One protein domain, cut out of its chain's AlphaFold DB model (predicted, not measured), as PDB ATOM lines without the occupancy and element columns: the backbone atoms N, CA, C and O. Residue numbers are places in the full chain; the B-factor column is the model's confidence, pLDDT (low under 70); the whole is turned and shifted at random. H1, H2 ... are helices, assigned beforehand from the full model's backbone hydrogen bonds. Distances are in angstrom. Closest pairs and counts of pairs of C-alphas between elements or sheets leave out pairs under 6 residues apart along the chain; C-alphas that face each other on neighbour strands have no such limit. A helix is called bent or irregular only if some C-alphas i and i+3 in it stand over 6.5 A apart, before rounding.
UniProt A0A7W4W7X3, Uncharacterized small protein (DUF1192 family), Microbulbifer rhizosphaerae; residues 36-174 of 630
ATOM      1  N   SER A  36      29.113  78.877  32.742       59.50
ATOM      2  CA  SER A  36      27.864  79.536  32.348       59.50
ATOM      3  C   SER A  36      27.515  79.170  30.901       59.50
ATOM      4  O   SER A  36      28.438  79.171  30.073       59.50
ATOM      5  N   PRO A  37      26.235  78.912  30.578       67.44
ATOM      6  CA  PRO A  37      25.834  78.584  29.218       67.44
ATOM      7  C   PRO A  37      26.371  79.639  28.237       67.44
ATOM      8  O   PRO A  37      26.413  80.832  28.574       67.44
ATOM      9  N   PRO A  38      26.846  79.222  27.048       79.38
ATOM     10  CA  PRO A  38      27.441  80.135  26.085       79.38
ATOM     11  C   PRO A  38      26.447  81.239  25.736       79.38
ATOM     12  O   PRO A  38      25.247  81.001  25.582       79.38
ATOM     13  N   SER A  39      26.938  82.472  25.595       82.50
ATOM     14  CA  SER A  39      26.049  83.572  25.243       82.50
ATOM     15  C   SER A  39      25.431  83.333  23.859       82.50
ATOM     16  O   SER A  39      26.027  82.676  23.001       82.50
ATOM     17  N   ARG A  40      24.266  83.938  23.574       78.94
ATOM     18  CA  ARG A  40      23.651  83.883  22.227       78.94
ATOM     19  C   ARG A  40      24.633  84.275  21.124       78.94
ATOM     20  O   ARG A  40      24.584  83.752  20.014       78.94
ATOM     21  N   ARG A  41      25.540  85.200  21.446       81.00
ATOM     22  CA  ARG A  41      26.609  85.628  20.551       81.00
ATOM     23  C   ARG A  41      27.608  84.508  20.278       81.00
ATOM     24  O   ARG A  41      27.955  84.309  19.119       81.00
ATOM     25  N   ASP A  42      28.036  83.785  21.304       83.62
ATOM     26  CA  ASP A  42      28.998  82.688  21.171       83.62
ATOM     27  C   ASP A  42      28.403  81.515  20.387       83.62
ATOM     28  O   ASP A  42      29.080  80.946  19.531       83.62
ATOM     29  N   LEU A  43      27.119  81.213  20.600       85.25
ATOM     30  CA  LEU A  43      26.390  80.189  19.847       85.25
ATOM     31  C   LEU A  43      26.342  80.518  18.354       85.25
ATOM     32  O   LEU A  43      26.743  79.711  17.519       85.25
ATOM     33  N   ILE A  44      25.928  81.736  17.997       84.88
ATOM     34  CA  ILE A  44      25.852  82.134  16.587       84.88
ATOM     35  C   ILE A  44      27.250  82.179  15.962       84.88
ATOM     36  O   ILE A  44      27.410  81.743  14.826       84.88
ATOM     37  N   ILE A  45      28.270  82.676  16.662       83.50
ATOM     38  CA  ILE A  45      29.629  82.757  16.102       83.50
ATOM     39  C   ILE A  45      30.216  81.366  15.852       83.50
ATOM     40  O   ILE A  45      30.762  81.127  14.776       83.50
ATOM     41  N   ASN A  46      30.094  80.454  16.815       85.44
ATOM     42  CA  ASN A  46      30.810  79.181  16.773       85.44
ATOM     43  C   ASN A  46      30.023  78.054  16.084       85.44
ATOM     44  O   ASN A  46      30.638  77.119  15.571       85.44
ATOM     45  N   TYR A  47      28.687  78.136  16.049       88.31
ATOM     46  CA  TYR A  47      27.835  77.024  15.614       88.31
ATOM     47  C   TYR A  47      26.929  77.337  14.420       88.31
ATOM     48  O   TYR A  47      26.623  76.422  13.662       88.31
ATOM     49  N   SER A  48      26.570  78.601  14.146       84.62
ATOM     50  CA  SER A  48      25.790  78.906  12.930       84.62
ATOM     51  C   SER A  48      26.497  78.534  11.615       84.62
ATOM     52  O   SER A  48      25.807  78.042  10.722       84.62
ATOM     53  N   PRO A  49      27.841  78.631  11.478       85.00
ATOM     54  CA  PRO A  49      28.520  78.162  10.269       85.00
ATOM     55  C   PRO A  49      28.431  76.645  10.056       85.00
ATOM     56  O   PRO A  49      28.605  76.190   8.931       85.00
ATOM     57  N   LYS A  50      28.160  75.859  11.110       85.00
ATOM     58  CA  LYS A  50      28.005  74.397  11.011       85.00
ATOM     59  C   LYS A  50      26.653  73.994  10.416       85.00
ATOM     60  O   LYS A  50      26.550  72.932   9.807       85.00
ATOM     61  N   ALA A  51      25.648  74.873  10.482       80.19
ATOM     62  CA  ALA A  51      24.343  74.715   9.838       80.19
ATOM     63  C   ALA A  51      24.420  74.994   8.317       80.19
ATOM     64  O   ALA A  51      23.708  75.848   7.777       80.19
ATOM     65  N   ASN A  52      25.324  74.281   7.631       75.81
ATOM     66  CA  ASN A  52      25.875  74.566   6.298       75.81
ATOM     67  C   ASN A  52      24.854  75.066   5.264       75.81
ATOM     68  O   ASN A  52      25.127  76.028   4.547       75.81
ATOM     69  N   LYS A  53      23.673  74.441   5.171       81.94
ATOM     70  CA  LYS A  53      22.661  74.775   4.154       81.94
ATOM     71  C   LYS A  53      21.985  76.124   4.425       81.94
ATOM     72  O   LYS A  53      21.979  76.989   3.548       81.94
ATOM     73  N   ALA A  54      21.465  76.320   5.635       80.00
ATOM     74  CA  ALA A  54      20.761  77.544   6.017       80.00
ATOM     75  C   ALA A  54      21.719  78.743   6.090       80.00
ATOM     76  O   ALA A  54      21.399  79.835   5.616       80.00
ATOM     77  N   PHE A  55      22.929  78.536   6.623       84.38
ATOM     78  CA  PHE A  55      23.936  79.593   6.717       84.38
ATOM     79  C   PHE A  55      24.415  80.049   5.333       84.38
ATOM     80  O   PHE A  55      24.472  81.249   5.067       84.38
ATOM     81  N   SER A  56      24.650  79.111   4.408       83.75
ATOM     82  CA  SER A  56      24.988  79.442   3.015       83.75
ATOM     83  C   SER A  56      23.861  80.206   2.313       83.75
ATOM     84  O   SER A  56      24.111  81.133   1.541       83.75
ATOM     85  N   GLU A  57      22.601  79.850   2.579       84.75
ATOM     86  CA  GLU A  57      21.455  80.575   2.031       84.75
ATOM     87  C   GLU A  57      21.381  82.013   2.561       84.75
ATOM     88  O   GLU A  57      21.112  82.945   1.792       84.75
ATOM     89  N   TYR A  58      21.667  82.205   3.849       87.00
ATOM     90  CA  TYR A  58      21.781  83.525   4.453       87.00
ATOM     91  C   TYR A  58      22.924  84.336   3.841       87.00
ATOM     92  O   TYR A  58      22.693  85.460   3.403       87.00
ATOM     93  N   GLU A  59      24.128  83.772   3.718       86.44
ATOM     94  CA  GLU A  59      25.267  84.460   3.093       86.44
ATOM     95  C   GLU A  59      24.973  84.852   1.635       86.44
ATOM     96  O   GLU A  59      25.336  85.947   1.200       86.44
ATOM     97  N   ARG A  60      24.230  84.015   0.895       85.44
ATOM     98  CA  ARG A  60      23.764  84.329  -0.465       85.44
ATOM     99  C   ARG A  60      22.777  85.499  -0.487       85.44
ATOM    100  O   ARG A  60      22.851  86.345  -1.376       85.44
ATOM    101  N   LYS A  61      21.845  85.550   0.469       85.50
ATOM    102  CA  LYS A  61      20.850  86.633   0.594       85.50
ATOM    103  C   LYS A  61      21.470  87.931   1.131       85.50
ATOM    104  O   LYS A  61      20.978  89.015   0.816       85.50
ATOM    105  N   PHE A  62      22.557  87.839   1.898       85.56
ATOM    106  CA  PHE A  62      23.203  88.964   2.574       85.56
ATOM    107  C   PHE A  62      24.725  88.940   2.427       85.56
ATOM    108  O   PHE A  62      25.443  88.718   3.407       85.56
ATOM    109  N   PRO A  63      25.246  89.258   1.234       85.31
ATOM    110  CA  PRO A  63      26.682  89.274   1.023       85.31
ATOM    111  C   PRO A  63      27.354  90.318   1.924       85.31
ATOM    112  O   PRO A  63      26.933  91.480   1.997       85.31
ATOM    113  N   ILE A  64      28.426  89.908   2.601       86.88
ATOM    114  CA  ILE A  64      29.273  90.793   3.401       86.88
ATOM    115  C   ILE A  64      30.408  91.276   2.503       86.88
ATOM    116  O   ILE A  64      31.298  90.523   2.118       86.88
ATOM    117  N   LYS A  65      30.365  92.556   2.132       87.50
ATOM    118  CA  LYS A  65      31.382  93.154   1.259       87.50
ATOM    119  C   LYS A  65      32.722  93.284   1.990       87.50
ATOM    120  O   LYS A  65      32.756  93.602   3.175       87.50
ATOM    121  N   GLY A  66      33.818  93.104   1.252       87.31
ATOM    122  CA  GLY A  66      35.180  93.375   1.731       87.31
ATOM    123  C   GLY A  66      35.863  92.232   2.487       87.31
ATOM    124  O   GLY A  66      37.019  92.384   2.866       87.31
ATOM    125  N   PHE A  67      35.201  91.085   2.667       87.25
ATOM    126  CA  PHE A  67      35.779  89.906   3.318       87.25
ATOM    127  C   PHE A  67      35.546  88.659   2.463       87.25
ATOM    128  O   PHE A  67      34.506  88.524   1.824       87.25
ATOM    129  N   ARG A  68      36.513  87.735   2.445       83.38
ATOM    130  CA  ARG A  68      36.365  86.457   1.738       83.38
ATOM    131  C   ARG A  68      35.397  85.547   2.521       83.38
ATOM    132  O   ARG A  68      35.610  85.399   3.732       83.38
ATOM    133  N   PRO A  69      34.388  84.933   1.871       81.50
ATOM    134  CA  PRO A  69      33.486  83.977   2.516       81.50
ATOM    135  C   PRO A  69      34.248  82.864   3.243       81.50
ATOM    136  O   PRO A  69      35.317  82.445   2.792       81.50
ATOM    137  N   GLY A  70      33.724  82.425   4.389       77.50
ATOM    138  CA  GLY A  70      34.327  81.372   5.217       77.50
ATOM    139  C   GLY A  70      35.532  81.790   6.071       77.50
ATOM    140  O   GLY A  70      36.024  80.985   6.855       77.50
ATOM    141  N   THR A  71      36.019  83.033   5.975       84.50
ATOM    142  CA  THR A  71      37.065  83.518   6.897       84.50
ATOM    143  C   THR A  71      36.489  83.800   8.294       84.50
ATOM    144  O   THR A  71      35.339  84.236   8.390       84.50
ATOM    145  N   PRO A  72      37.272  83.659   9.386       81.62
ATOM    146  CA  PRO A  72      36.792  83.956  10.742       81.62
ATOM    147  C   PRO A  72      36.234  85.379  10.888       81.62
ATOM    148  O   PRO A  72      35.251  85.619  11.586       81.62
ATOM    149  N   THR A  73      36.831  86.344  10.182       84.38
ATOM    150  CA  THR A  73      36.366  87.736  10.156       84.38
ATOM    151  C   THR A  73      35.023  87.884   9.437       84.38
ATOM    152  O   THR A  73      34.164  88.626   9.911       84.38
ATOM    153  N   HIS A  74      34.820  87.159   8.329       85.69
ATOM    154  CA  HIS A  74      33.540  87.110   7.616       85.69
ATOM    155  C   HIS A  74      32.444  86.500   8.494       85.69
ATOM    156  O   HIS A  74      31.397  87.115   8.675       85.69
ATOM    157  N   GLN A  75      32.718  85.345   9.107       82.50
ATOM    158  CA  GLN A  75      31.785  84.658  10.002       82.50
ATOM    159  C   GLN A  75      31.396  85.544  11.187       82.50
ATOM    160  O   GLN A  75      30.214  85.755  11.424       82.50
ATOM    161  N   ARG A  76      32.364  86.187  11.853       84.94
ATOM    162  CA  ARG A  76      32.081  87.127  12.948       84.94
ATOM    163  C   ARG A  76      31.170  88.280  12.514       84.94
ATOM    164  O   ARG A  76      30.263  88.652  13.256       84.94
ATOM    165  N   LYS A  77      31.389  88.841  11.319       87.69
ATOM    166  CA  LYS A  77      30.537  89.905  10.760       87.69
ATOM    167  C   LYS A  77      29.143  89.403  10.386       87.69
ATOM    168  O   LYS A  77      28.177  90.137  10.589       87.69
ATOM    169  N   ALA A  78      29.028  88.172   9.892       87.69
ATOM    170  CA  ALA A  78      27.745  87.525   9.633       87.69
ATOM    171  C   ALA A  78      26.967  87.348  10.937       87.69
ATOM    172  O   ALA A  78      25.828  87.792  11.032       87.69
ATOM    173  N   SER A  79      27.611  86.811  11.971       84.81
ATOM    174  CA  SER A  79      27.015  86.611  13.291       84.81
ATOM    175  C   SER A  79      26.574  87.918  13.952       84.81
ATOM    176  O   SER A  79      25.482  87.980  14.511       84.81
ATOM    177  N   GLU A  80      27.374  88.988  13.856       88.69
ATOM    178  CA  GLU A  80      26.994  90.330  14.332       88.69
ATOM    179  C   GLU A  80      25.734  90.845  13.627       88.69
ATOM    180  O   GLU A  80      24.844  91.409  14.268       88.69
ATOM    181  N   ARG A  81      25.623  90.603  12.318       90.25
ATOM    182  CA  ARG A  81      24.453  90.992  11.534       90.25
ATOM    183  C   ARG A  81      23.222  90.161  11.896       90.25
ATOM    184  O   ARG A  81      22.169  90.749  12.126       90.25
ATOM    185  N   ILE A  82      23.359  88.840  12.022       89.88
ATOM    186  CA  ILE A  82      22.290  87.932  12.473       89.88
ATOM    187  C   ILE A  82      21.745  88.397  13.830       89.88
ATOM    188  O   ILE A  82      20.538  88.582  13.966       89.88
ATOM    189  N   LEU A  83      22.625  88.677  14.799       88.06
ATOM    190  CA  LEU A  83      22.242  89.195  16.118       88.06
ATOM    191  C   LEU A  83      21.487  90.523  16.031       88.06
ATOM    192  O   LEU A  83      20.445  90.672  16.662       88.06
ATOM    193  N   SER A  84      21.984  91.473  15.232       89.81
ATOM    194  CA  SER A  84      21.315  92.768  15.058       89.81
ATOM    195  C   SER A  84      19.927  92.630  14.424       89.81
ATOM    196  O   SER A  84      19.000  93.329  14.814       89.81
ATOM    197  N   THR A  85      19.756  91.685  13.495       89.81
ATOM    198  CA  THR A  85      18.469  91.393  12.860       89.81
ATOM    199  C   THR A  85      17.498  90.713  13.824       89.81
ATOM    200  O   THR A  85      16.319  91.034  13.810       89.81
ATOM    201  N   ILE A  86      17.974  89.814  14.689       85.94
ATOM    202  CA  ILE A  86      17.144  89.187  15.730       85.94
ATOM    203  C   ILE A  86      16.596  90.232  16.713       85.94
ATOM    204  O   ILE A  86      15.467  90.110  17.184       85.94
ATOM    205  N   GLN A  87      17.388  91.262  17.019       86.62
ATOM    206  CA  GLN A  87      16.999  92.349  17.921       86.62
ATOM    207  C   GLN A  87      16.000  93.336  17.299       86.62
ATOM    208  O   GLN A  87      15.360  94.080  18.040       86.62
ATOM    209  N   ASP A  88      15.846  93.333  15.974       87.56
ATOM    210  CA  ASP A  88      14.886  94.160  15.247       87.56
ATOM    211  C   ASP A  88      13.697  93.306  14.758       87.56
ATOM    212  O   ASP A  88      13.753  92.700  13.681       87.56
ATOM    213  N   PRO A  89      12.583  93.244  15.514       81.81
ATOM    214  CA  PRO A  89      11.416  92.454  15.126       81.81
ATOM    215  C   PRO A  89      10.731  92.966  13.850       81.81
ATOM    216  O   PRO A  89       9.953  92.230  13.251       81.81
ATOM    217  N   SER A  90      11.020  94.196  13.408       85.62
ATOM    218  CA  SER A  90      10.458  94.765  12.177       85.62
ATOM    219  C   SER A  90      11.226  94.359  10.915       85.62
ATOM    220  O   SER A  90      10.764  94.573   9.791       85.62
ATOM    221  N   HIS A  91      12.400  93.743  11.073       87.38
ATOM    222  CA  HIS A  91      13.235  93.371   9.948       87.38
ATOM    223  C   HIS A  91      12.638  92.170   9.194       87.38
ATOM    224  O   HIS A  91      12.391  91.100   9.745       87.38
ATOM    225  N   ARG A  92      12.466  92.298   7.873       85.81
ATOM    226  CA  ARG A  92      11.789  91.301   7.004       85.81
ATOM    227  C   ARG A  92      12.388  89.882   6.989       85.81
ATOM    228  O   ARG A  92      11.856  88.997   6.329       85.81
ATOM    229  N   TYR A  93      13.523  89.676   7.648       84.38
ATOM    230  CA  TYR A  93      14.252  88.406   7.696       84.38
ATOM    231  C   TYR A  93      14.516  87.915   9.120       84.38
ATOM    232  O   TYR A  93      15.338  87.024   9.318       84.38
ATOM    233  N   THR A  94      13.835  88.491  10.108       84.50
ATOM    234  CA  THR A  94      13.975  88.102  11.513       84.50
ATOM    235  C   THR A  94      13.694  86.614  11.714       84.50
ATOM    236  O   THR A  94      14.464  85.955  12.404       84.50
ATOM    237  N   ASN A  95      12.713  86.042  11.005       81.06
ATOM    238  CA  ASN A  95      12.419  84.603  11.054       81.06
ATOM    239  C   ASN A  95      13.600  83.733  10.594       81.06
ATOM    240  O   ASN A  95      13.969  82.797  11.294       81.06
ATOM    241  N   LEU A  96      14.245  84.082   9.475       84.94
ATOM    242  CA  LEU A  96      15.413  83.352   8.965       84.94
ATOM    243  C   LEU A  96      16.597  83.430   9.944       84.94
ATOM    244  O   LEU A  96      17.315  82.456  10.147       84.94
ATOM    245  N   CYS A  97      16.813  84.586  10.576       86.94
ATOM    246  CA  CYS A  97      17.871  84.735  11.573       86.94
ATOM    247  C   CYS A  97      17.574  83.948  12.862       86.94
ATOM    248  O   CYS A  97      18.498  83.389  13.452       86.94
ATOM    249  N   TRP A  98      16.307  83.862  13.279       84.69
ATOM    250  CA  TRP A  98      15.884  83.001  14.387       84.69
ATOM    251  C   TRP A  98      16.046  81.514  14.070       84.69
ATOM    252  O   TRP A  98      16.477  80.758  14.936       84.69
ATOM    253  N   GLU A  99      15.760  81.100  12.840       84.81
ATOM    254  CA  GLU A  99      15.990  79.731  12.372       84.81
ATOM    255  C   GLU A  99      17.479  79.362  12.442       84.81
ATOM    256  O   GLU A  99      17.839  78.343  13.025       84.81
ATOM    257  N   LEU A 100      18.368  80.238  11.961       85.50
ATOM    258  CA  LEU A 100      19.818  80.050  12.081       85.50
ATOM    259  C   LEU A 100      20.294  79.964  13.529       85.50
ATOM    260  O   LEU A 100      21.197  79.188  13.832       85.50
ATOM    261  N   TYR A 101      19.707  80.764  14.419       86.44
ATOM    262  CA  TYR A 101      20.002  80.691  15.845       86.44
ATOM    263  C   TYR A 101      19.577  79.341  16.433       86.44
ATOM    264  O   TYR A 101      20.380  78.704  17.109       86.44
ATOM    265  N   ARG A 102      18.364  78.863  16.129       83.25
ATOM    266  CA  ARG A 102      17.876  77.550  16.583       83.25
ATOM    267  C   ARG A 102      18.758  76.415  16.067       83.25
ATOM    268  O   ARG A 102      19.163  75.564  16.848       83.25
ATOM    269  N   LEU A 103      19.135  76.443  14.789       83.88
ATOM    270  CA  LEU A 103      20.062  75.463  14.219       83.88
ATOM    271  C   LEU A 103      21.436  75.513  14.903       83.88
ATOM    272  O   LEU A 103      22.001  74.469  15.208       83.88
ATOM    273  N   ALA A 104      21.951  76.705  15.216       85.25
ATOM    274  CA  ALA A 104      23.196  76.851  15.969       85.25
ATOM    275  C   ALA A 104      23.097  76.264  17.390       85.25
ATOM    276  O   ALA A 104      24.059  75.668  17.869       85.25
ATOM    277  N   VAL A 105      21.942  76.395  18.052       82.31
ATOM    278  CA  VAL A 105      21.677  75.762  19.355       82.31
ATOM    279  C   VAL A 105      21.661  74.235  19.228       82.31
ATOM    280  O   VAL A 105      22.289  73.563  20.037       82.31
ATOM    281  N   VAL A 106      21.022  73.677  18.195       82.75
ATOM    282  CA  VAL A 106      21.009  72.222  17.950       82.75
ATOM    283  C   VAL A 106      22.418  71.679  17.696       82.75
ATOM    284  O   VAL A 106      22.784  70.639  18.236       82.75
ATOM    285  N   GLU A 107      23.230  72.378  16.899       85.56
ATOM    286  CA  GLU A 107      24.635  72.017  16.658       85.56
ATOM    287  C   GLU A 107      25.477  72.096  17.942       85.56
ATOM    288  O   GLU A 107      26.333  71.244  18.170       85.56
ATOM    289  N   TYR A 108      25.226  73.088  18.804       85.81
ATOM    290  CA  TYR A 108      25.863  73.173  20.119       85.81
ATOM    291  C   TYR A 108      25.507  71.968  20.989       85.81
ATOM    292  O   TYR A 108      26.407  71.290  21.477       85.81
ATOM    293  N   ILE A 109      24.214  71.662  21.110       80.56
ATOM    294  CA  ILE A 109      23.717  70.542  21.914       80.56
ATOM    295  C   ILE A 109      24.296  69.217  21.419       80.56
ATOM    296  O   ILE A 109      24.787  68.434  22.225       80.56
ATOM    297  N   ARG A 110      24.334  69.000  20.099       83.12
ATOM    298  CA  ARG A 110      24.949  67.813  19.488       83.12
ATOM    299  C   ARG A 110      26.407  67.617  19.906       83.12
ATOM    300  O   ARG A 110      26.831  66.485  20.126       83.12
ATOM    301  N   ASP A 111      27.161  68.708  20.014       82.69
ATOM    302  CA  ASP A 111      28.577  68.678  20.378       82.69
ATOM    303  C   ASP A 111      28.808  68.559  21.896       82.69
ATOM    304  O   ASP A 111      29.868  68.079  22.309       82.69
ATOM    305  N   THR A 112      27.866  69.006  22.737       79.38
ATOM    306  CA  THR A 112      28.065  69.088  24.195       79.38
ATOM    307  C   THR A 112      27.325  68.043  25.015       79.38
ATOM    308  O   THR A 112      27.852  67.636  26.048       79.38
ATOM    309  N   ASP A 113      26.136  67.613  24.592       78.06
ATOM    310  CA  ASP A 113      25.267  66.735  25.375       78.06
ATOM    311  C   ASP A 113      24.514  65.747  24.468       78.06
ATOM    312  O   ASP A 113      23.546  66.086  23.782       78.06
ATOM    313  N   LYS A 114      24.970  64.488  24.472       75.31
ATOM    314  CA  LYS A 114      24.368  63.415  23.667       75.31
ATOM    315  C   LYS A 114      22.949  63.068  24.117       75.31
ATOM    316  O   LYS A 114      22.139  62.712  23.267       75.31
ATOM    317  N   SER A 115      22.653  63.171  25.412       68.25
ATOM    318  CA  SER A 115      21.332  62.849  25.961       68.25
ATOM    319  C   SER A 115      20.308  63.893  25.529       68.25
ATOM    320  O   SER A 115      19.228  63.552  25.052       68.25
ATOM    321  N   LEU A 116      20.680  65.173  25.591       71.56
ATOM    322  CA  LEU A 116      19.839  66.265  25.104       71.56
ATOM    323  C   LEU A 116      19.716  66.264  23.569       71.56
ATOM    324  O   LEU A 116      18.682  66.649  23.030       71.56
ATOM    325  N   TYR A 117      20.733  65.794  22.842       76.56
ATOM    326  CA  TYR A 117      20.620  65.598  21.396       76.56
ATOM    327  C   TYR A 117      19.655  64.460  21.030       76.56
ATOM    328  O   TYR A 117      18.887  64.621  20.086       76.56
ATOM    329  N   GLY A 118      19.635  63.361  21.793       70.38
ATOM    330  CA  GLY A 118      18.631  62.297  21.646       70.38
ATOM    331  C   GLY A 118      17.203  62.813  21.842       70.38
ATOM    332  O   GLY A 118      16.318  62.491  21.054       70.38
ATOM    333  N   LEU A 119      17.002  63.721  22.806       70.81
ATOM    334  CA  LEU A 119      15.720  64.403  23.013       70.81
ATOM    335  C   LEU A 119      15.265  65.216  21.785       70.81
ATOM    336  O   LEU A 119      14.076  65.284  21.493       70.81
ATOM    337  N   LEU A 120      16.207  65.819  21.055       69.69
ATOM    338  CA  LEU A 120      15.933  66.612  19.850       69.69
ATOM    339  C   LEU A 120      15.648  65.772  18.598       69.69
ATOM    340  O   LEU A 120      15.263  66.341  17.578       69.69
ATOM    341  N   GLN A 121      15.872  64.457  18.650       72.00
ATOM    342  CA  GLN A 121      15.548  63.526  17.563       72.00
ATOM    343  C   GLN A 121      14.138  62.943  17.680       72.00
ATOM    344  O   GLN A 121      13.720  62.204  16.793       72.00
ATOM    345  N   VAL A 122      13.419  63.250  18.764       66.81
ATOM    346  CA  VAL A 122      12.021  62.851  18.913       66.81
ATOM    347  C   VAL A 122      11.214  63.567  17.842       66.81
ATOM    348  O   VAL A 122      11.208  64.797  17.781       66.81
ATOM    349  N   ASP A 123      10.582  62.778  16.981       57.84
ATOM    350  CA  ASP A 123       9.808  63.299  15.870       57.84
ATOM    351  C   ASP A 123       8.534  63.958  16.409       57.84
ATOM    352  O   ASP A 123       7.736  63.332  17.107       57.84
ATOM    353  N   LEU A 124       8.395  65.258  16.156       58.88
ATOM    354  CA  LEU A 124       7.278  66.083  16.634       58.88
ATOM    355  C   LEU A 124       6.327  66.456  15.492       58.88
ATOM    356  O   LEU A 124       5.485  67.343  15.667       58.88
ATOM    357  N   GLU A 125       6.490  65.838  14.318       48.59
ATOM    358  CA  GLU A 125       5.676  66.118  13.141       48.59
ATOM    359  C   GLU A 125       4.184  65.921  13.489       48.59
ATOM    360  O   GLU A 125       3.733  64.819  13.773       48.59
ATOM    361  N   GLU A 126       3.443  67.039  13.505       48.84
ATOM    362  CA  GLU A 126       1.986  67.176  13.729       48.84
ATOM    363  C   GLU A 126       1.458  67.376  15.166       48.84
ATOM    364  O   GLU A 126       0.249  67.534  15.348       48.84
ATOM    365  N   ALA A 127       2.307  67.495  16.190       47.81
ATOM    366  CA  ALA A 127       1.816  67.792  17.540       47.81
ATOM    367  C   ALA A 127       1.483  69.292  17.730       47.81
ATOM    368  O   ALA A 127       2.307  70.167  17.451       47.81
ATOM    369  N   GLU A 128       0.289  69.609  18.258       57.44
ATOM    370  CA  GLU A 128      -0.016  70.956  18.770       57.44
ATOM    371  C   GLU A 128       1.058  71.385  19.786       57.44
ATOM    372  O   GLU A 128       1.618  70.541  20.483       57.44
ATOM    373  N   GLU A 129       1.345  72.688  19.911       53.41
ATOM    374  CA  GLU A 129       2.453  73.206  20.737       53.41
ATOM    375  C   GLU A 129       2.453  72.612  22.160       53.41
ATOM    376  O   GLU A 129       3.497  72.204  22.657       53.41
ATOM    377  N   GLN A 130       1.277  72.440  22.772       49.03
ATOM    378  CA  GLN A 130       1.124  71.804  24.088       49.03
ATOM    379  C   GLN A 130       1.399  70.289  24.090       49.03
ATOM    380  O   GLN A 130       1.973  69.775  25.049       49.03
ATOM    381  N   ALA A 131       1.028  69.569  23.032       51.12
ATOM    382  CA  ALA A 131       1.307  68.142  22.885       51.12
ATOM    383  C   ALA A 131       2.800  67.898  22.616       51.12
ATOM    384  O   ALA A 131       3.408  67.057  23.274       51.12
ATOM    385  N   ALA A 132       3.423  68.704  21.750       54.91
ATOM    386  CA  ALA A 132       4.863  68.664  21.506       54.91
ATOM    387  C   ALA A 132       5.654  68.926  22.799       54.91
ATOM    388  O   ALA A 132       6.644  68.260  23.096       54.91
ATOM    389  N   MET A 133       5.164  69.861  23.615       58.94
ATOM    390  CA  MET A 133       5.715  70.189  24.927       58.94
ATOM    391  C   MET A 133       5.625  69.032  25.934       58.94
ATOM    392  O   MET A 133       6.599  68.772  26.643       58.94
ATOM    393  N   HIS A 134       4.496  68.322  25.993       55.91
ATOM    394  CA  HIS A 134       4.353  67.127  26.831       55.91
ATOM    395  C   HIS A 134       5.277  65.993  26.381       55.91
ATOM    396  O   HIS A 134       5.928  65.373  27.220       55.91
ATOM    397  N   VAL A 135       5.399  65.790  25.068       59.47
ATOM    398  CA  VAL A 135       6.304  64.797  24.476       59.47
ATOM    399  C   VAL A 135       7.764  65.103  24.822       59.47
ATOM    400  O   VAL A 135       8.506  64.198  25.196       59.47
ATOM    401  N   MET A 136       8.185  66.373  24.796       61.81
ATOM    402  CA  MET A 136       9.542  66.758  25.213       61.81
ATOM    403  C   MET A 136       9.798  66.523  26.708       61.81
ATOM    404  O   MET A 136      10.877  66.067  27.086       61.81
ATOM    405  N   LEU A 137       8.822  66.811  27.570       62.69
ATOM    406  CA  LEU A 137       8.913  66.525  29.006       62.69
ATOM    407  C   LEU A 137       9.006  65.017  29.278       62.69
ATOM    408  O   LEU A 137       9.844  64.589  30.070       62.69
ATOM    409  N   GLU A 138       8.200  64.210  28.595       61.59
ATOM    410  CA  GLU A 138       8.209  62.753  28.720       61.59
ATOM    411  C   GLU A 138       9.516  62.137  28.215       61.59
ATOM    412  O   GLU A 138      10.169  61.382  28.935       61.59
ATOM    413  N   ALA A 139       9.966  62.539  27.029       62.53
ATOM    414  CA  ALA A 139      11.220  62.059  26.475       62.53
ATOM    415  C   ALA A 139      12.428  62.491  27.325       62.53
ATOM    416  O   ALA A 139      13.410  61.758  27.420       62.53
ATOM    417  N   SER A 140      12.365  63.632  28.017       65.88
ATOM    418  CA  SER A 140      13.452  64.049  28.910       65.88
ATOM    419  C   SER A 140      13.685  63.081  30.076       65.88
ATOM    420  O   SER A 140      14.828  62.898  30.502       65.88
ATOM    421  N   LEU A 141      12.626  62.401  30.538       63.59
ATOM    422  CA  LEU A 141      12.710  61.347  31.547       63.59
ATOM    423  C   LEU A 141      13.336  60.081  30.956       63.59
ATOM    424  O   LEU A 141      14.240  59.510  31.564       63.59
ATOM    425  N   THR A 142      12.923  59.692  29.745       63.72
ATOM    426  CA  THR A 142      13.474  58.539  29.014       63.72
ATOM    427  C   THR A 142      14.976  58.685  28.766       63.72
ATOM    428  O   THR A 142      15.741  57.750  28.977       63.72
ATOM    429  N   TRP A 143      15.423  59.879  28.379       65.88
ATOM    430  CA  TRP A 143      16.831  60.165  28.086       65.88
ATOM    431  C   TRP A 143      17.651  60.577  29.320       65.88
ATOM    432  O   TRP A 143      18.810  60.976  29.185       65.88
ATOM    433  N   SER A 144      17.082  60.474  30.531       66.19
ATOM    434  CA  SER A 144      17.738  60.842  31.798       66.19
ATOM    435  C   SER A 144      18.307  62.271  31.817       66.19
ATOM    436  O   SER A 144      19.337  62.537  32.444       66.19
ATOM    437  N   VAL A 145      17.649  63.208  31.134       70.56
ATOM    438  CA  VAL A 145      18.073  64.610  31.082       70.56
ATOM    439  C   VAL A 145      17.757  65.265  32.426       70.56
ATOM    440  O   VAL A 145      16.629  65.217  32.914       70.56
ATOM    441  N   SER A 146      18.763  65.871  33.061       69.50
ATOM    442  CA  SER A 146      18.554  66.558  34.342       69.50
ATOM    443  C   SER A 146      17.639  67.778  34.189       69.50
ATOM    444  O   SER A 146      17.625  68.440  33.148       69.50
ATOM    445  N   THR A 147      16.900  68.123  35.251       68.88
ATOM    446  CA  THR A 147      16.039  69.319  35.244       68.88
ATOM    447  C   THR A 147      16.828  70.598  34.990       68.88
ATOM    448  O   THR A 147      16.333  71.510  34.340       68.88
ATOM    449  N   GLU A 148      18.066  70.659  35.474       70.81
ATOM    450  CA  GLU A 148      19.005  71.755  35.265       70.81
ATOM    451  C   GLU A 148      19.309  71.936  33.775       70.81
ATOM    452  O   GLU A 148      19.162  73.039  33.254       70.81
ATOM    453  N   VAL A 149      19.630  70.845  33.074       71.06
ATOM    454  CA  VAL A 149      19.912  70.851  31.629       71.06
ATOM    455  C   VAL A 149      18.662  71.200  30.812       71.06
ATOM    456  O   VAL A 149      18.761  71.909  29.813       71.06
ATOM    457  N   LEU A 150      17.470  70.783  31.252       70.69
ATOM    458  CA  LEU A 150      16.201  71.202  30.641       70.69
ATOM    459  C   LEU A 150      15.937  72.702  30.799       70.69
ATOM    460  O   LEU A 150      15.497  73.348  29.850       70.69
ATOM    461  N   PHE A 151      16.213  73.281  31.970       74.56
ATOM    462  CA  PHE A 151      16.072  74.726  32.158       74.56
ATOM    463  C   PHE A 151      17.091  75.504  31.322       74.56
ATOM    464  O   PHE A 151      16.718  76.493  30.693       74.56
ATOM    465  N   GLU A 152      18.334  75.026  31.227       73.12
ATOM    466  CA  GLU A 152      19.325  75.597  30.307       73.12
ATOM    467  C   GLU A 152      18.855  75.510  28.849       73.12
ATOM    468  O   GLU A 152      18.977  76.474  28.096       73.12
ATOM    469  N   PHE A 153      18.255  74.388  28.451       73.81
ATOM    470  CA  PHE A 153      17.655  74.219  27.132       73.81
ATOM    471  C   PHE A 153      16.524  75.230  26.875       73.81
ATOM    472  O   PHE A 153      16.508  75.893  25.836       73.81
ATOM    473  N   TYR A 154      15.614  75.421  27.829       75.94
ATOM    474  CA  TYR A 154      14.538  76.410  27.721       75.94
ATOM    475  C   TYR A 154      15.074  77.844  27.606       75.94
ATOM    476  O   TYR A 154      14.605  78.611  26.756       75.94
ATOM    477  N   ASP A 155      16.110  78.183  28.375       72.31
ATOM    478  CA  ASP A 155      16.789  79.479  28.308       72.31
ATOM    479  C   ASP A 155      17.453  79.707  26.938       72.31
ATOM    480  O   ASP A 155      17.365  80.800  26.357       72.31
ATOM    481  N   LEU A 156      18.078  78.664  26.377       70.81
ATOM    482  CA  LEU A 156      18.683  78.690  25.044       70.81
ATOM    483  C   LEU A 156      17.638  78.926  23.948       70.81
ATOM    484  O   LEU A 156      17.902  79.686  23.011       70.81
ATOM    485  N   PHE A 157      16.439  78.362  24.085       68.00
ATOM    486  CA  PHE A 157      15.318  78.588  23.166       68.00
ATOM    487  C   PHE A 157      14.554  79.894  23.434       68.00
ATOM    488  O   PHE A 157      13.736  80.310  22.613       68.00
ATOM    489  N   GLY A 158      14.888  80.602  24.516       65.62
ATOM    490  CA  GLY A 158      14.313  81.899  24.860       65.62
ATOM    491  C   GLY A 158      12.916  81.819  25.470       65.62
ATOM    492  O   GLY A 158      12.191  82.815  25.411       65.62
ATOM    493  N   LEU A 159      12.562  80.667  26.042       70.94
ATOM    494  CA  LEU A 159      11.355  80.509  26.844       70.94
ATOM    495  C   LEU A 159      11.490  81.327  28.136       70.94
ATOM    496  O   LEU A 159      12.573  81.475  28.699       70.94
ATOM    497  N   LYS A 160      10.392  81.931  28.580       74.50
ATOM    498  CA  LYS A 160      10.322  82.787  29.766       74.50
ATOM    499  C   LYS A 160       9.784  82.005  30.952       74.50
ATOM    500  O   LYS A 160       8.958  81.119  30.799       74.50
ATOM    501  N   ASP A 161      10.126  82.438  32.164       68.50
ATOM    502  CA  ASP A 161       9.673  81.823  33.424       68.50
ATOM    503  C   ASP A 161       8.152  81.613  33.569       68.50
ATOM    504  O   ASP A 161       7.722  80.778  34.368       68.50
ATOM    505  N   ASN A 162       7.349  82.384  32.832       63.03
ATOM    506  CA  ASN A 162       5.889  82.296  32.829       63.03
ATOM    507  C   ASN A 162       5.332  81.308  31.795       63.03
ATOM    508  O   ASN A 162       4.123  81.089  31.780       63.03
ATOM    509  N   ASP A 163       6.180  80.733  30.945       68.31
ATOM    510  CA  ASP A 163       5.766  79.749  29.957       68.31
ATOM    511  C   ASP A 163       5.362  78.453  30.664       68.31
ATOM    512  O   ASP A 163       5.997  78.009  31.628       68.31
ATOM    513  N   TYR A 164       4.281  77.847  30.173       64.38
ATOM    514  CA  TYR A 164       3.650  76.665  30.759       64.38
ATOM    515  C   TYR A 164       4.655  75.531  31.031       64.38
ATOM    516  O   TYR A 164       4.656  74.968  32.124       64.38
ATOM    517  N   LEU A 165       5.589  75.288  30.103       62.28
ATOM    518  CA  LEU A 165       6.686  74.320  30.244       62.28
ATOM    519  C   LEU A 165       7.532  74.532  31.497       62.28
ATOM    520  O   LEU A 165       7.810  73.588  32.236       62.28
ATOM    521  N   ILE A 166       7.969  75.768  31.735       67.44
ATOM    522  CA  ILE A 166       8.834  76.086  32.869       67.44
ATOM    523  C   ILE A 166       8.045  75.922  34.170       67.44
ATOM    524  O   ILE A 166       8.599  75.448  35.159       67.44
ATOM    525  N   GLN A 167       6.748  76.246  34.172       72.19
ATOM    526  CA  GLN A 167       5.889  76.032  35.336       72.19
ATOM    527  C   GLN A 167       5.634  74.548  35.621       72.19
ATOM    528  O   GLN A 167       5.773  74.146  36.773       72.19
ATOM    529  N   GLU A 168       5.326  73.726  34.617       64.69
ATOM    530  CA  GLU A 168       5.135  72.276  34.791       64.69
ATOM    531  C   GLU A 168       6.437  71.565  35.179       64.69
ATOM    532  O   GLU A 168       6.458  70.792  36.134       64.69
ATOM    533  N   THR A 169       7.564  71.918  34.556       67.62
ATOM    534  CA  THR A 169       8.885  71.387  34.945       67.62
ATOM    535  C   THR A 169       9.228  71.774  36.391       67.62
ATOM    536  O   THR A 169       9.741  70.959  37.158       67.62
ATOM    537  N   LYS A 170       8.894  73.004  36.818       72.44
ATOM    538  CA  LYS A 170       9.035  73.443  38.218       72.44
ATOM    539  C   LYS A 170       8.080  72.699  39.156       72.44
ATOM    540  O   LYS A 170       8.481  72.394  40.273       72.44
ATOM    541  N   LYS A 171       6.844  72.393  38.746       67.62
ATOM    542  CA  LYS A 171       5.899  71.586  39.540       67.62
ATOM    543  C   LYS A 171       6.394  70.154  39.715       67.62
ATOM    544  O   LYS A 171       6.329  69.654  40.829       67.62
ATOM    545  N   LEU A 172       6.950  69.539  38.673       60.59
ATOM    546  CA  LEU A 172       7.582  68.218  38.749       60.59
ATOM    547  C   LEU A 172       8.786  68.232  39.699       60.59
ATOM    548  O   LEU A 172       8.860  67.396  40.594       60.59
ATOM    549  N   LYS A 173       9.659  69.243  39.591       63.44
ATOM    550  CA  LYS A 173      10.798  69.445  40.503       63.44
ATOM    551  C   LYS A 173      10.386  69.706  41.956       63.44
ATOM    552  O   LYS A 173      11.077  69.297  42.877       63.44
ATOM    553  N   ASN A 174       9.275  70.408  42.172       59.88
ATOM    554  CA  ASN A 174       8.787  70.739  43.512       59.88
ATOM    555  C   ASN A 174       7.872  69.650  44.108       59.88
ATOM    556  O   ASN A 174       7.656  69.643  45.317       59.88
TER     557      ASN A 174
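Overview. This is residues 36 to 174 of the 630 residues of the protein "Uncharacterized small protein (DUF1192 family)" of Microbulbifer rhizosphaerae (UniProt A0A7W4W7X3). One long helix, H4, runs through the middle of an elongated, all-helix domain and joins two lobes: H1, H2 and H3 gather round one stretch of it, with H1 crossing it almost squarely, and H5 to H8 form a looser group toward its other end. In that second lobe H7 and H8 run side by side as a helical hairpin, and H5 with H6 makes another. The printed part has 139 residues with eight named helices, H1 to H8 in order along the chain, and no named strand. By its radius of gyration of the C-alphas, 16.5 A, it is compact, with spans of 54 by 31 by 31 A.

Along the chain. The longest helix, H4, covers residues 94 to 112, 26.8 A from C-alpha 94 at (13.975, 88.102, 11.513) to C-alpha 112 at (28.065, 69.088, 24.195). Before it come H1, residues 40 to 50, H2, residues 52 to 61, and H3, residues 72 to 87 and 22.7 A long. After it come H5, residues 114 to 119, H6, residues 129 to 142 and 20.1 A long, H7, residues 147 to 157, and H8, residues 164 to 174, whose last C-alpha is at (8.787, 70.739, 43.512). H1 is only just irregular: C-alphas 46 and 49 are 7.0 A apart.

Arrangement. H4 is the hub, touching five helices. With residues 100 to 108 it touches H1, about perpendicular at 81 degrees; the closest C-alphas, of Ser 48 and Ala 104, are 4.5 A apart. H3 touches H4 at a steep tilt of 58 degrees, closest at Ile 86 and Thr 94, C-alphas 5.4 A apart. H3 also touches H1, with the closest C-alphas, of Ile 45 and Ser 79, 5.4 A apart. H2 and H4 only just touch, with 3 pairs of C-alphas within 8 A, closest at Ala 54 and Leu 100, 6.6 A. H5 touches H4, closest at Arg 110 and Tyr 117, C-alphas 5.2 A apart. H7 and H4 only just touch, with 3 pairs, closest at Val 105 and Leu 156, 7.1 A. The hairpin of H5 and H6 has its closest C-alphas, of Leu 119 and Ala 139, 6.1 A apart. In the hairpin of H7 and H8, at a shallow tilt of 15 degrees, those of Phe 151 and Ile 166 are 7.4 A apart. H3 and H6 are among the pairs that are apart. Every O i to N i+4 pair is within hydrogen-bond range in H2, H3, H4, H5, H7 and H8; H1 has 5 of 7 and H6 9 of 10.

Size, cuts and confidence. The two C-alphas farthest apart, of Gly 66 and Asn 174, are 54.4 A from each other. The printed part has no cut and no long link. Mean pLDDT of the printed part is 75.8; 43 residues are under 70, among them residues 122 to 144.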